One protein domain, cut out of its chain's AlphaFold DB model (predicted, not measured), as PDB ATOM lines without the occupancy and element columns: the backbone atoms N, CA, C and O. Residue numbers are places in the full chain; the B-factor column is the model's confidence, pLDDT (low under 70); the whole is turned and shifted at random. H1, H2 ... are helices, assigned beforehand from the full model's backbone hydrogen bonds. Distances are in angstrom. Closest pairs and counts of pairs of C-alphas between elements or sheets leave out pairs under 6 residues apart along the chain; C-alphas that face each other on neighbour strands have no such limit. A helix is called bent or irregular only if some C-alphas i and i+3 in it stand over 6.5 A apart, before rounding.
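AT A GLANCE: This is residues 238 to 341 of the 348 residues of an uncharacterized protein of methanogenic archaeon ISO4-H5 (UniProt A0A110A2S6). Five helices make a compact, mostly crossed all-helix body, with the short H1 near its middle. The long H5 crosses H1 on one side; on the other side H2 packs on H1, and the hairpin of H3 and H4 packs on H2 through H3. Residues 336 to 341, of which 336 to 339 belong to H5, stick out, as do residues 297 to 304 at the hairpin's turn, of which 303 to 304 belong to H4. The printed part has 104 residues with five named helices, H1 to H5 in chain order, and no named strand; the radius of gyration of the C-alphas is 13.4 A and the spans are 36 by 35 by 26 A.

IN THESE COORDINATES: Find C-alpha 243 at (-1.142, 10.972, -36.763), where H1 begins; it runs to residue 252. H2 holds residues 257 to 270 and is irregular, with C-alphas 265 and 268 8.1 A apart. H3, residues 282 to 295, is 20.0 A long, and H4, residues 303 to 317, is 22.0 A long. H5, residues 321 to 339, runs 26.9 A to C-alpha 339 at (10.068, 9.048, -56.532).

HOW THE PARTS SIT: Look first at H1: it touches H5 about perpendicular, at 82 degrees, closest at the C-alphas of Gly 252 and Gly 328, 3.6 A apart. H1 touches H2 at a steep tilt of 49 degrees, opposite ways, closest at the C-alphas of Leu 250 and Ile 260, 6.2 A. H2 touches H3 about perpendicular, at 79 degrees; the closest C-alphas, of Leu 270 and Ala 288, are 4.8 A apart. H3 and H4 form a helical hairpin, a shallow tilt of 8 degrees, opposite ways, with the C-alphas of Ile 293 and Asn 306 closest at 6.3 A. H4 and H5 meet only through their link, and H2 is apart from H4 and H5. Every O i to N i+4 pair is within hydrogen-bond range in H1, H3 and H5, against 8 of 10 in H2 and 8 of 11 in H4.

THE WHOLE: The C-alphas of Asn 276 and Val 341, the two farthest apart, are 40.7 A from each other. The printed part has no cut, and the link from H2 to H3, 11 residues, is long. Confidence is under 70 at residues 276, 278, 297 to 304 and 340 to 341.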
ATOM      1  N   GLY A 238       1.869   4.687 -22.385       92.44
ATOM      2  CA  GLY A 238       2.187   6.087 -22.079       92.44
ATOM      3  C   GLY A 238       2.762   6.876 -23.264       92.44
ATOM      4  O   GLY A 238       2.652   8.101 -23.299       92.44
ATOM      5  N   GLU A 239       3.328   6.193 -24.262       95.25
ATOM      6  CA  GLU A 239       3.862   6.784 -25.499       95.25
ATOM      7  C   GLU A 239       2.728   7.178 -26.465       95.25
ATOM      8  O   GLU A 239       2.351   6.420 -27.361       95.25
ATOM      9  N   VAL A 240       2.147   8.364 -26.270       95.44
ATOM     10  CA  VAL A 240       1.044   8.879 -27.096       95.44
ATOM     11  C   VAL A 240       1.563   9.521 -28.385       95.44
ATOM     12  O   VAL A 240       2.392  10.420 -28.331       95.44
ATOM     13  N   LEU A 241       1.011   9.108 -29.528       94.31
ATOM     14  CA  LEU A 241       1.425   9.526 -30.867       94.31
ATOM     15  C   LEU A 241       0.322  10.320 -31.580       94.31
ATOM     16  O   LEU A 241      -0.850   9.914 -31.625       94.31
ATOM     17  N   ASN A 242       0.701  11.422 -32.220       93.75
ATOM     18  CA  ASN A 242      -0.132  12.094 -33.212       93.75
ATOM     19  C   ASN A 242      -0.162  11.304 -34.542       93.75
ATOM     20  O   ASN A 242       0.468  10.256 -34.672       93.75
ATOM     21  N   SER A 243      -0.955  11.747 -35.524       92.56
ATOM     22  CA  SER A 243      -1.142  10.972 -36.763       92.56
ATOM     23  C   SER A 243       0.115  10.888 -37.639       92.56
ATOM     24  O   SER A 243       0.315   9.854 -38.268       92.56
ATOM     25  N   ASP A 244       0.938  11.938 -37.683       94.94
ATOM     26  CA  ASP A 244       2.191  11.964 -38.452       94.94
ATOM     27  C   ASP A 244       3.261  11.091 -37.776       94.94
ATOM     28  O   ASP A 244       3.924  10.284 -38.425       94.94
ATOM     29  N   GLU A 245       3.352  11.154 -36.445       96.00
ATOM     30  CA  GLU A 245       4.237  10.290 -35.654       96.00
ATOM     31  C   GLU A 245       3.877   8.808 -35.802       96.00
ATOM     32  O   GLU A 245       4.770   7.975 -35.926       96.00
ATOM     33  N   GLN A 246       2.581   8.465 -35.834       95.69
ATOM     34  CA  GLN A 246       2.130   7.092 -36.095       95.69
ATOM     35  C   GLN A 246       2.669   6.578 -37.431       95.69
ATOM     36  O   GLN A 246       3.234   5.489 -37.486       95.69
ATOM     37  N   GLU A 247       2.514   7.359 -38.500       96.62
ATOM     38  CA  GLU A 247       2.999   6.982 -39.826       96.62
ATOM     39  C   GLU A 247       4.526   6.858 -39.841       96.62
ATOM     40  O   GLU A 247       5.077   5.872 -40.330       96.62
ATOM     41  N   THR A 248       5.206   7.821 -39.223       97.44
ATOM     42  CA  THR A 248       6.665   7.878 -39.160       97.44
ATOM     43  C   THR A 248       7.228   6.689 -38.382       97.44
ATOM     44  O   THR A 248       8.184   6.059 -38.822       97.44
ATOM     45  N   VAL A 249       6.597   6.269 -37.285       97.44
ATOM     46  CA  VAL A 249       6.971   5.030 -36.588       97.44
ATOM     47  C   VAL A 249       6.884   3.817 -37.520       97.44
ATOM     48  O   VAL A 249       7.796   2.988 -37.526       97.44
ATOM     49  N   LEU A 250       5.832   3.700 -38.338       97.12
ATOM     50  CA  LEU A 250       5.691   2.584 -39.283       97.12
ATOM     51  C   LEU A 250       6.782   2.605 -40.371       97.12
ATOM     52  O   LEU A 250       7.312   1.545 -40.724       97.12
ATOM     53  N   TRP A 251       7.181   3.793 -40.835       97.56
ATOM     54  CA  TRP A 251       8.368   3.978 -41.679       97.56
ATOM     55  C   TRP A 251       9.658   3.563 -40.963       97.56
ATOM     56  O   TRP A 251      10.487   2.857 -41.538       97.56
ATOM     57  N   GLY A 252       9.809   3.908 -39.682       96.94
ATOM     58  CA  GLY A 252      10.956   3.531 -38.850       96.94
ATOM     59  C   GLY A 252      11.089   2.018 -38.645       96.94
ATOM     60  O   GLY A 252      12.200   1.488 -38.546       96.94
ATOM     61  N   LEU A 253       9.964   1.295 -38.665       95.50
ATOM     62  CA  LEU A 253       9.914  -0.173 -38.694       95.50
ATOM     63  C   LEU A 253      10.235  -0.761 -40.083       95.50
ATOM     64  O   LEU A 253      10.343  -1.982 -40.231       95.50
ATOM     65  N   LYS A 254      10.439   0.090 -41.096       95.38
ATOM     66  CA  LYS A 254      10.722  -0.264 -42.494       95.38
ATOM     67  C   LYS A 254       9.598  -1.070 -43.144       95.38
ATOM     68  O   LYS A 254       9.864  -2.037 -43.874       95.38
ATOM     69  N   LEU A 255       8.348  -0.742 -42.823       94.44
ATOM     70  CA  LEU A 255       7.195  -1.289 -43.538       94.44
ATOM     71  C   LEU A 255       7.125  -0.686 -44.947       94.44
ATOM     72  O   LEU A 255       7.632   0.407 -45.178       94.44
ATOM     73  N   ASP A 256       6.554  -1.422 -45.901       93.19
ATOM     74  CA  ASP A 256       6.355  -0.894 -47.253       93.19
ATOM     75  C   ASP A 256       5.235   0.168 -47.271       93.19
ATOM     76  O   ASP A 256       4.293   0.051 -46.478       93.19
ATOM     77  N   PRO A 257       5.290   1.165 -48.176       93.75
ATOM     78  CA  PRO A 257       4.341   2.285 -48.204       93.75
ATOM     79  C   PRO A 257       2.877   1.839 -48.252       93.75
ATOM     80  O   PRO A 257       2.037   2.357 -47.519       93.75
ATOM     81  N   MET A 258       2.573   0.809 -49.045       89.88
ATOM     82  CA  MET A 258       1.217   0.270 -49.166       89.88
ATOM     83  C   MET A 258       0.734  -0.361 -47.850       89.88
ATOM     84  O   MET A 258      -0.428  -0.209 -47.470       89.88
ATOM     85  N   THR A 259       1.599  -1.073 -47.124       90.44
ATOM     86  CA  THR A 259       1.279  -1.565 -45.777       90.44
ATOM     87  C   THR A 259       1.038  -0.411 -44.802       90.44
ATOM     88  O   THR A 259       0.072  -0.474 -44.039       90.44
ATOM     89  N   ILE A 260       1.863   0.641 -44.841       94.38
ATOM     90  CA  ILE A 260       1.709   1.833 -43.990       94.38
ATOM     91  C   ILE A 260       0.352   2.494 -44.247       94.38
ATOM     92  O   ILE A 260      -0.445   2.637 -43.319       94.38
ATOM     93  N   GLU A 261       0.044   2.805 -45.507       92.25
ATOM     94  CA  GLU A 261      -1.219   3.415 -45.930       92.25
ATOM     95  C   GLU A 261      -2.429   2.594 -45.457       92.25
ATOM     96  O   GLU A 261      -3.394   3.131 -44.902       92.25
ATOM     97  N   ARG A 262      -2.371   1.266 -45.619       89.69
ATOM     98  CA  ARG A 262      -3.453   0.357 -45.224       89.69
ATOM     99  C   ARG A 262      -3.667   0.314 -43.724       89.69
ATOM    100  O   ARG A 262      -4.821   0.327 -43.288       89.69
ATOM    101  N   VAL A 263      -2.595   0.262 -42.937       91.06
ATOM    102  CA  VAL A 263      -2.683   0.307 -41.474       91.06
ATOM    103  C   VAL A 263      -3.253   1.654 -41.045       91.06
ATOM    104  O   VAL A 263      -4.242   1.683 -40.313       91.06
ATOM    105  N   MET A 264      -2.712   2.759 -41.558       92.19
ATOM    106  CA  MET A 264      -3.149   4.105 -41.196       92.19
ATOM    107  C   MET A 264      -4.619   4.341 -41.541       92.19
ATOM    108  O   MET A 264      -5.386   4.762 -40.671       92.19
ATOM    109  N   SER A 265      -5.055   3.978 -42.746       88.69
ATOM    110  CA  SER A 265      -6.440   4.160 -43.198       88.69
ATOM    111  C   SER A 265      -7.449   3.313 -42.415       88.69
ATOM    112  O   SER A 265      -8.603   3.708 -42.262       88.69
ATOM    113  N   ASN A 266      -7.022   2.166 -41.873       85.56
ATOM    114  CA  ASN A 266      -7.917   1.198 -41.234       85.56
ATOM    115  C   ASN A 266      -7.715   1.043 -39.720       85.56
ATOM    116  O   ASN A 266      -8.437   0.262 -39.101       85.56
ATOM    117  N   ARG A 267      -6.791   1.775 -39.084       85.62
ATOM    118  CA  ARG A 267      -6.390   1.558 -37.677       85.62
ATOM    119  C   ARG A 267      -7.546   1.520 -36.672       85.62
ATOM    120  O   ARG A 267      -7.542   0.683 -35.777       85.62
ATOM    121  N   LYS A 268      -8.579   2.351 -36.864       83.00
ATOM    122  CA  LYS A 268      -9.799   2.363 -36.027       83.00
ATOM    123  C   LYS A 268     -10.634   1.084 -36.150       83.00
ATOM    124  O   LYS A 268     -11.323   0.708 -35.208       83.00
ATOM    125  N   GLY A 269     -10.618   0.453 -37.323       76.62
ATOM    126  CA  GLY A 269     -11.236  -0.849 -37.554       76.62
ATOM    127  C   GLY A 269     -10.332  -1.998 -37.112       76.62
ATOM    128  O   GLY A 269     -10.822  -3.005 -36.635       76.62
ATOM    129  N   LEU A 270      -9.015  -1.853 -37.227       78.88
ATOM    130  CA  LEU A 270      -8.059  -2.900 -36.862       78.88
ATOM    131  C   LEU A 270      -7.878  -3.053 -35.348       78.88
ATOM    132  O   LEU A 270      -7.602  -4.155 -34.881       78.88
ATOM    133  N   ASN A 271      -8.057  -1.974 -34.585       78.62
ATOM    134  CA  ASN A 271      -8.023  -2.000 -33.130       78.62
ATOM    135  C   ASN A 271      -9.265  -1.286 -32.551       78.62
ATOM    136  O   ASN A 271      -9.358  -0.057 -32.643       78.62
ATOM    137  N   PRO A 272     -10.210  -2.025 -31.935       72.12
ATOM    138  CA  PRO A 272     -11.458  -1.455 -31.429       72.12
ATOM    139  C   PRO A 272     -11.251  -0.390 -30.346       72.12
ATOM    140  O   PRO A 272     -12.082   0.509 -30.222       72.12
ATOM    141  N   GLU A 273     -10.142  -0.439 -29.606       74.50
ATOM    142  CA  GLU A 273      -9.828   0.532 -28.551       74.50
ATOM    143  C   GLU A 273      -9.555   1.926 -29.110       74.50
ATOM    144  O   GLU A 273      -9.834   2.922 -28.453       74.50
ATOM    145  N   ILE A 274      -9.067   2.011 -30.350       79.62
ATOM    146  CA  ILE A 274      -8.751   3.285 -31.002       79.62
ATOM    147  C   ILE A 274     -10.023   3.998 -31.479       79.62
ATOM    148  O   ILE A 274     -10.022   5.214 -31.668       79.62
ATOM    149  N   ARG A 275     -11.130   3.271 -31.689       71.62
ATOM    150  CA  ARG A 275     -12.318   3.781 -32.395       71.62
ATOM    151  C   ARG A 275     -12.869   5.084 -31.806       71.62
ATOM    152  O   ARG A 275     -13.334   5.928 -32.570       71.62
ATOM    153  N   ASN A 276     -12.766   5.247 -30.486       69.69
ATOM    154  CA  ASN A 276     -13.325   6.374 -29.739       69.69
ATOM    155  C   ASN A 276     -12.256   7.285 -29.111       69.69
ATOM    156  O   ASN A 276     -12.597   8.168 -28.329       69.69
ATOM    157  N   LEU A 277     -10.974   7.081 -29.427       72.56
ATOM    158  CA  LEU A 277      -9.879   7.862 -28.857       72.56
ATOM    159  C   LEU A 277      -9.389   8.920 -29.850       72.56
ATOM    160  O   LEU A 277      -9.219   8.656 -31.040       72.56
ATOM    161  N   GLY A 278      -9.143  10.132 -29.344       68.94
ATOM    162  CA  GLY A 278      -8.556  11.226 -30.125       68.94
ATOM    163  C   GLY A 278      -7.046  11.083 -30.341       68.94
ATOM    164  O   GLY A 278      -6.491  11.725 -31.229       68.94
ATOM    165  N   LYS A 279      -6.379  10.235 -29.549       81.75
ATOM    166  CA  LYS A 279      -4.942   9.956 -29.637       81.75
ATOM    167  C   LYS A 279      -4.696   8.449 -29.573       81.75
ATOM    168  O   LYS A 279      -5.470   7.733 -28.943       81.75
ATOM    169  N   VAL A 280      -3.638   7.988 -30.236       92.06
ATOM    170  CA  VAL A 280      -3.251   6.569 -30.309       92.06
ATOM    171  C   VAL A 280      -1.916   6.415 -29.610       92.06
ATOM    172  O   VAL A 280      -1.004   7.185 -29.894       92.06
ATOM    173  N   ASN A 281      -1.784   5.446 -28.711       94.12
ATOM    174  CA  ASN A 281      -0.484   5.131 -28.120       94.12
ATOM    175  C   ASN A 281       0.279   4.066 -28.925       94.12
ATOM    176  O   ASN A 281      -0.281   3.388 -29.793       94.12
ATOM    177  N   MET A 282       1.568   3.912 -28.635       94.56
ATOM    178  CA  MET A 282       2.447   2.974 -29.333       94.56
ATOM    179  C   MET A 282       1.923   1.527 -29.280       94.56
ATOM    180  O   MET A 282       1.976   0.805 -30.279       94.56
ATOM    181  N   PHE A 283       1.360   1.095 -28.145       92.19
ATOM    182  CA  PHE A 283       0.808  -0.258 -28.009       92.19
ATOM    183  C   PHE A 283      -0.440  -0.473 -28.878       92.19
ATOM    184  O   PHE A 283      -0.619  -1.518 -29.507       92.19
ATOM    185  N   GLN A 284      -1.294   0.540 -28.979       91.12
ATOM    186  CA  GLN A 284      -2.467   0.510 -29.839       91.12
ATOM    187  C   GLN A 284      -2.092   0.486 -31.322       91.12
ATOM    188  O   GLN A 284      -2.733  -0.245 -32.084       91.12
ATOM    189  N   LEU A 285      -1.052   1.231 -31.718       93.31
ATOM    190  CA  LEU A 285      -0.488   1.173 -33.066       93.31
ATOM    191  C   LEU A 285       0.066  -0.227 -33.359       93.31
ATOM    192  O   LEU A 285      -0.285  -0.808 -34.381       93.31
ATOM    193  N   TYR A 286       0.833  -0.820 -32.435       93.06
ATOM    194  CA  TYR A 286       1.289  -2.211 -32.542       93.06
ATOM    195  C   TYR A 286       0.126  -3.192 -32.771       93.06
ATOM    196  O   TYR A 286       0.178  -4.023 -33.683       93.06
ATOM    197  N   ASN A 287      -0.948  -3.078 -31.984       88.69
ATOM    198  CA  ASN A 287      -2.124  -3.940 -32.114       88.69
ATOM    199  C   ASN A 287      -2.824  -3.765 -33.467       88.69
ATOM    200  O   ASN A 287      -3.193  -4.755 -34.096       88.69
ATOM    201  N   ALA A 288      -2.961  -2.530 -33.960       89.12
ATOM    202  CA  ALA A 288      -3.531  -2.280 -35.283       89.12
ATOM    203  C   ALA A 288      -2.674  -2.911 -36.397       89.12
ATOM    204  O   ALA A 288      -3.204  -3.567 -37.297       89.12
ATOM    205  N   THR A 289      -1.350  -2.778 -36.317       90.69
ATOM    206  CA  THR A 289      -0.426  -3.311 -37.329       90.69
ATOM    207  C   THR A 289      -0.377  -4.845 -37.320       90.69
ATOM    208  O   THR A 289      -0.394  -5.479 -38.375       90.69
ATOM    209  N   THR A 290      -0.383  -5.480 -36.145       87.94
ATOM    210  CA  THR A 290      -0.443  -6.952 -36.040       87.94
ATOM    211  C   THR A 290      -1.810  -7.512 -36.438       87.94
ATOM    212  O   THR A 290      -1.884  -8.574 -37.067       87.94
ATOM    213  N   ALA A 291      -2.899  -6.788 -36.160       83.38
ATOM    214  CA  ALA A 291      -4.227  -7.126 -36.661       83.38
ATOM    215  C   ALA A 291      -4.278  -7.069 -38.196       83.38
ATOM    216  O   ALA A 291      -4.800  -7.994 -38.817       83.38
ATOM    217  N   TYR A 292      -3.672  -6.057 -38.829       84.44
ATOM    218  CA  TYR A 292      -3.579  -5.988 -40.294       84.44
ATOM    219  C   TYR A 292      -2.952  -7.257 -40.889       84.44
ATOM    220  O   TYR A 292      -3.513  -7.856 -41.808       84.44
ATOM    221  N   ILE A 293      -1.831  -7.719 -40.330       80.81
ATOM    222  CA  ILE A 293      -1.160  -8.946 -40.792       80.81
ATOM    223  C   ILE A 293      -2.026 -10.178 -40.559       80.81
ATOM    224  O   ILE A 293      -2.124 -11.036 -41.436       80.81
ATOM    225  N   SER A 294      -2.669 -10.252 -39.395       77.75
ATOM    226  CA  SER A 294      -3.527 -11.378 -39.020       77.75
ATOM    227  C   SER A 294      -4.759 -11.504 -39.926       77.75
ATOM    228  O   SER A 294      -5.264 -12.612 -40.119       77.75
ATOM    229  N   TYR A 295      -5.242 -10.391 -40.493       74.38
ATOM    230  CA  TYR A 295      -6.527 -10.324 -41.202       74.38
ATOM    231  C   TYR A 295      -6.460  -9.987 -42.689       74.38
ATOM    232  O   TYR A 295      -7.499  -9.998 -43.353       74.38
ATOM    233  N   ARG A 296      -5.279  -9.712 -43.249       73.88
ATOM    234  CA  ARG A 296      -5.144  -9.461 -44.689       73.88
ATOM    235  C   ARG A 296      -5.444 -10.716 -45.519       73.88
ATOM    236  O   ARG A 296      -5.093 -11.842 -45.156       73.88
ATOM    237  N   SER A 297      -6.096 -10.514 -46.663       62.28
ATOM    238  CA  SER A 297      -6.428 -11.588 -47.607       62.28
ATOM    239  C   SER A 297      -5.163 -12.308 -48.101       62.28
ATOM    240  O   SER A 297      -4.177 -11.658 -48.437       62.28
ATOM    241  N   GLY A 298      -5.176 -13.646 -48.132       62.00
ATOM    242  CA  GLY A 298      -4.045 -14.458 -48.606       62.00
ATOM    243  C   GLY A 298      -2.932 -14.738 -47.583       62.00
ATOM    244  O   GLY A 298      -1.902 -15.292 -47.961       62.00
ATOM    245  N   GLY A 299      -3.123 -14.414 -46.296       53.72
ATOM    246  CA  GLY A 299      -2.097 -14.587 -45.253       53.72
ATOM    247  C   GLY A 299      -1.430 -15.976 -45.192       53.72
ATOM    248  O   GLY A 299      -0.231 -16.056 -44.949       53.72
ATOM    249  N   ASP A 300      -2.157 -17.057 -45.496       49.12
ATOM    250  CA  ASP A 300      -1.607 -18.429 -45.460       49.12
ATOM    251  C   ASP A 300      -0.789 -18.783 -46.712       49.12
ATOM    252  O   ASP A 300       0.046 -19.682 -46.678       49.12
ATOM    253  N   GLN A 301      -0.996 -18.072 -47.824       53.31
ATOM    254  CA  GLN A 301      -0.176 -18.215 -49.032       53.31
ATOM    255  C   GLN A 301       1.076 -17.329 -48.959       53.31
ATOM    256  O   GLN A 301       2.097 -17.643 -49.567       53.31
ATOM    257  N   GLN A 302       1.024 -16.254 -48.165       62.41
ATOM    258  CA  GLN A 302       2.100 -15.275 -47.988       62.41
ATOM    259  C   GLN A 302       2.804 -15.403 -46.636       62.41
ATOM    260  O   GLN A 302       3.137 -14.401 -45.997       62.41
ATOM    261  N   ILE A 303       3.051 -16.637 -46.189       62.41
ATOM    262  CA  ILE A 303       3.679 -16.884 -44.889       62.41
ATOM    263  C   ILE A 303       5.007 -16.127 -44.777       62.41
ATOM    264  O   ILE A 303       5.222 -15.438 -43.792       62.41
ATOM    265  N   GLN A 304       5.858 -16.152 -45.806       63.94
ATOM    266  CA  GLN A 304       7.131 -15.423 -45.788       63.94
ATOM    267  C   GLN A 304       6.945 -13.922 -45.529       63.94
ATOM    268  O   GLN A 304       7.547 -13.379 -44.603       63.94
ATOM    269  N   THR A 305       6.071 -13.271 -46.292       72.94
ATOM    270  CA  THR A 305       5.791 -11.843 -46.134       72.94
ATOM    271  C   THR A 305       5.214 -11.544 -44.750       72.94
ATOM    272  O   THR A 305       5.598 -10.559 -44.128       72.94
ATOM    273  N   ASN A 306       4.341 -12.407 -44.215       74.06
ATOM    274  CA  ASN A 306       3.840 -12.256 -42.845       74.06
ATOM    275  C   ASN A 306       4.973 -12.309 -41.812       74.06
ATOM    276  O   ASN A 306       4.894 -11.624 -40.798       74.06
ATOM    277  N   ASN A 307       6.027 -13.085 -42.058       73.44
ATOM    278  CA  ASN A 307       7.134 -13.279 -41.112       73.44
ATOM    279  C   ASN A 307       8.072 -12.098 -41.123       73.44
ATOM    280  O   ASN A 307       8.452 -11.604 -40.069       73.44
ATOM    281  N   GLU A 308       8.407 -11.635 -42.321       81.81
ATOM    282  CA  GLU A 308       9.208 -10.436 -42.509       81.81
ATOM    283  C   GLU A 308       8.511  -9.232 -41.874       81.81
ATOM    284  O   GLU A 308       9.135  -8.493 -41.116       81.81
ATOM    285  N   LEU A 309       7.203  -9.074 -42.102       85.44
ATOM    286  CA  LEU A 309       6.424  -8.015 -41.467       85.44
ATOM    287  C   LEU A 309       6.339  -8.192 -39.946       85.44
ATOM    288  O   LEU A 309       6.549  -7.230 -39.212       85.44
ATOM    289  N   SER A 310       6.098  -9.409 -39.458       83.56
ATOM    290  CA  SER A 310       6.035  -9.684 -38.018       83.56
ATOM    291  C   SER A 310       7.355  -9.373 -37.311       83.56
ATOM    292  O   SER A 310       7.343  -8.722 -36.273       83.56
ATOM    293  N   SER A 311       8.487  -9.768 -37.902       83.88
ATOM    294  CA  SER A 311       9.831  -9.479 -37.383       83.88
ATOM    295  C   SER A 311      10.183  -7.991 -37.464       83.88
ATOM    296  O   SER A 311      10.939  -7.482 -36.642       83.88
ATOM    297  N   LYS A 312       9.654  -7.257 -38.448       91.12
ATOM    298  CA  LYS A 312       9.776  -5.794 -38.476       91.12
ATOM    299  C   LYS A 312       8.978  -5.157 -37.343       91.12
ATOM    300  O   LYS A 312       9.501  -4.281 -36.671       91.12
ATOM    301  N   ILE A 313       7.753  -5.619 -37.101       90.81
ATOM    302  CA  ILE A 313       6.856  -5.044 -36.090       90.81
ATOM    303  C   ILE A 313       7.286  -5.388 -34.668       90.81
ATOM    304  O   ILE A 313       7.174  -4.536 -33.790       90.81
ATOM    305  N   SER A 314       7.815  -6.589 -34.421       89.50
ATOM    306  CA  SER A 314       8.302  -6.983 -33.092       89.50
ATOM    307  C   SER A 314       9.397  -6.050 -32.567       89.50
ATOM    308  O   SER A 314       9.503  -5.856 -31.355       89.50
ATOM    309  N   LYS A 315      10.130  -5.375 -33.465       90.94
ATOM    310  CA  LYS A 315      11.157  -4.386 -33.111       90.94
ATOM    311  C   LYS A 315      10.611  -3.190 -32.344       90.94
ATOM    312  O   LYS A 315      11.387  -2.505 -31.685       90.94
ATOM    313  N   ILE A 316       9.301  -2.952 -32.359       92.31
ATOM    314  CA  ILE A 316       8.680  -1.920 -31.524       92.31
ATOM    315  C   ILE A 316       8.957  -2.149 -30.025       92.31
ATOM    316  O   ILE A 316       9.078  -1.195 -29.261       92.31
ATOM    317  N   PHE A 317       9.117  -3.412 -29.605       89.88
ATOM    318  CA  PHE A 317       9.417  -3.772 -28.217       89.88
ATOM    319  C   PHE A 317      10.886  -3.563 -27.839       89.88
ATOM    320  O   PHE A 317      11.205  -3.519 -26.655       89.88
ATOM    321  N   SER A 318      11.783  -3.452 -28.821       88.75
ATOM    322  CA  SER A 318      13.226  -3.305 -28.604       88.75
ATOM    323  C   SER A 318      13.767  -1.922 -28.967       88.75
ATOM    324  O   SER A 318      14.956  -1.673 -28.773       88.75
ATOM    325  N   ASN A 319      12.926  -1.020 -29.480       89.44
ATOM    326  CA  ASN A 319      13.324   0.328 -29.884       89.44
ATOM    327  C   ASN A 319      12.558   1.390 -29.094       89.44
ATOM    328  O   ASN A 319      11.393   1.215 -28.742       89.44
ATOM    329  N   ASN A 320      13.231   2.513 -28.862       91.88
ATOM    330  CA  ASN A 320      12.627   3.710 -28.296       91.88
ATOM    331  C   ASN A 320      11.787   4.437 -29.366       91.88
ATOM    332  O   ASN A 320      12.182   4.489 -30.533       91.88
ATOM    333  N   VAL A 321      10.650   5.017 -28.964       94.75
ATOM    334  CA  VAL A 321       9.738   5.761 -29.850       94.75
ATOM    335  C   VAL A 321      10.439   6.857 -30.653       94.75
ATOM    336  O   VAL A 321      10.266   6.916 -31.867       94.75
ATOM    337  N   THR A 322      11.286   7.668 -30.019       95.56
ATOM    338  CA  THR A 322      12.009   8.768 -30.667       95.56
ATOM    339  C   THR A 322      12.937   8.240 -31.753       95.56
ATOM    340  O   THR A 322      12.919   8.736 -32.872       95.56
ATOM    341  N   GLN A 323      13.655   7.145 -31.484       95.38
ATOM    342  CA  GLN A 323      14.527   6.521 -32.485       95.38
ATOM    343  C   GLN A 323      13.750   5.971 -33.688       95.38
ATOM    344  O   GLN A 323      14.270   5.970 -34.803       95.38
ATOM    345  N   LEU A 324      12.535   5.452 -33.475       96.62
ATOM    346  CA  LEU A 324      11.679   5.000 -34.574       96.62
ATOM    347  C   LEU A 324      11.158   6.180 -35.394       96.62
ATOM    348  O   LEU A 324      11.113   6.072 -36.615       96.62
ATOM    349  N   ILE A 325      10.816   7.294 -34.744       97.25
ATOM    350  CA  ILE A 325      10.401   8.523 -35.422       97.25
ATOM    351  C   ILE A 325      11.551   9.087 -36.264       97.25
ATOM    352  O   ILE A 325      11.358   9.326 -37.451       97.25
ATOM    353  N   ASP A 326      12.754   9.227 -35.708       97.12
ATOM    354  CA  ASP A 326      13.894   9.787 -36.447       97.12
ATOM    355  C   ASP A 326      14.224   8.937 -37.684       97.12
ATOM    356  O   ASP A 326      14.210   9.429 -38.810       97.12
ATOM    357  N   ARG A 327      14.376   7.617 -37.503       97.06
ATOM    358  CA  ARG A 327      14.608   6.684 -38.622       97.06
ATOM    359  C   ARG A 327      13.478   6.698 -39.644       97.06
ATOM    360  O   ARG A 327      13.713   6.443 -40.823       97.06
ATOM    361  N   GLY A 328      12.248   6.889 -39.184       97.69
ATOM    362  CA  GLY A 328      11.080   6.929 -40.041       97.69
ATOM    363  C   GLY A 328      11.020   8.185 -40.891       97.69
ATOM    364  O   GLY A 328      10.646   8.092 -42.057       97.69
ATOM    365  N   ARG A 329      11.437   9.330 -40.341       97.69
ATOM    366  CA  ARG A 329      11.529  10.589 -41.079       97.69
ATOM    367  C   ARG A 329      12.551  10.456 -42.201       97.69
ATOM    368  O   ARG A 329      12.189  10.658 -43.355       97.69
ATOM    369  N   ASP A 330      13.751   9.979 -41.871       97.25
ATOM    370  CA  ASP A 330      14.820   9.742 -42.846       97.25
ATOM    371  C   ASP A 330      14.370   8.775 -43.955       97.25
ATOM    372  O   ASP A 330      14.601   9.005 -45.142       97.25
ATOM    373  N   ALA A 331      13.696   7.678 -43.581       96.50
ATOM    374  CA  ALA A 331      13.205   6.688 -44.537       96.50
ATOM    375  C   ALA A 331      12.106   7.245 -45.455       96.50
ATOM    376  O   ALA A 331      12.103   6.940 -46.649       96.50
ATOM    377  N   ARG A 332      11.192   8.059 -44.910       96.19
ATOM    378  CA  ARG A 332      10.113   8.705 -45.666       96.19
ATOM    379  C   ARG A 332      10.665   9.750 -46.637       96.19
ATOM    380  O   ARG A 332      10.278   9.756 -47.801       96.19
ATOM    381  N   GLU A 333      11.587  10.596 -46.186       95.31
ATOM    382  CA  GLU A 333      12.247  11.605 -47.025       95.31
ATOM    383  C   GLU A 333      13.036  10.955 -48.166       95.31
ATOM    384  O   GLU A 333      12.883  11.344 -49.323       95.31
ATOM    385  N   ALA A 334      13.810   9.908 -47.867       94.12
ATOM    386  CA  ALA A 334      14.545   9.164 -48.884       94.12
ATOM    387  C   ALA A 334      13.618   8.495 -49.913       94.12
ATOM    388  O   ALA A 334      13.976   8.399 -51.084       94.12
ATOM    389  N   TYR A 335      12.440   8.019 -49.503       94.00
ATOM    390  CA  TYR A 335      11.466   7.440 -50.428       94.00
ATOM    391  C   TYR A 335      10.961   8.482 -51.435       94.00
ATOM    392  O   TYR A 335      11.081   8.265 -52.640       94.00
ATOM    393  N   TYR A 336      10.481   9.632 -50.955       91.06
ATOM    394  CA  TYR A 336       9.937  10.677 -51.828       91.06
ATOM    395  C   TYR A 336      11.003  11.341 -52.703       91.06
ATOM    396  O   TYR A 336      10.765  11.552 -53.888       91.06
ATOM    397  N   ALA A 337      12.215  11.549 -52.181       91.31
ATOM    398  CA  ALA A 337      13.327  12.059 -52.981       91.31
ATOM    399  C   ALA A 337      13.681  11.141 -54.168       91.31
ATOM    400  O   ALA A 337      14.166  11.623 -55.186       91.31
ATOM    401  N   ASN A 338      13.449   9.827 -54.053       87.62
ATOM    402  CA  ASN A 338      13.674   8.879 -55.145       87.62
ATOM    403  C   ASN A 338      12.480   8.780 -56.111       87.62
ATOM    404  O   ASN A 338      12.699   8.532 -57.295       87.62
ATOM    405  N   GLU A 339      11.241   8.973 -55.644       79.94
ATOM    406  CA  GLU A 339      10.068   9.048 -56.532       79.94
ATOM    407  C   GLU A 339      10.118  10.291 -57.430       79.94
ATOM    408  O   GLU A 339       9.826  10.190 -58.621       79.94
ATOM    409  N   ASP A 340      10.596  11.424 -56.908       64.19
ATOM    410  CA  ASP A 340      10.758  12.669 -57.673       64.19
ATOM    411  C   ASP A 340      11.851  12.581 -58.761       64.19
ATOM    412  O   ASP A 340      11.893  13.397 -59.684       64.19
ATOM    413  N   VAL A 341      12.727  11.571 -58.696       58.94
ATOM    414  CA  VAL A 341      13.774  11.294 -59.701       58.94
ATOM    415  C   VAL A 341      13.265  10.376 -60.822       58.94
ATOM    416  O   VAL A 341      13.944  10.199 -61.837       58.94
TER     417      VAL A 341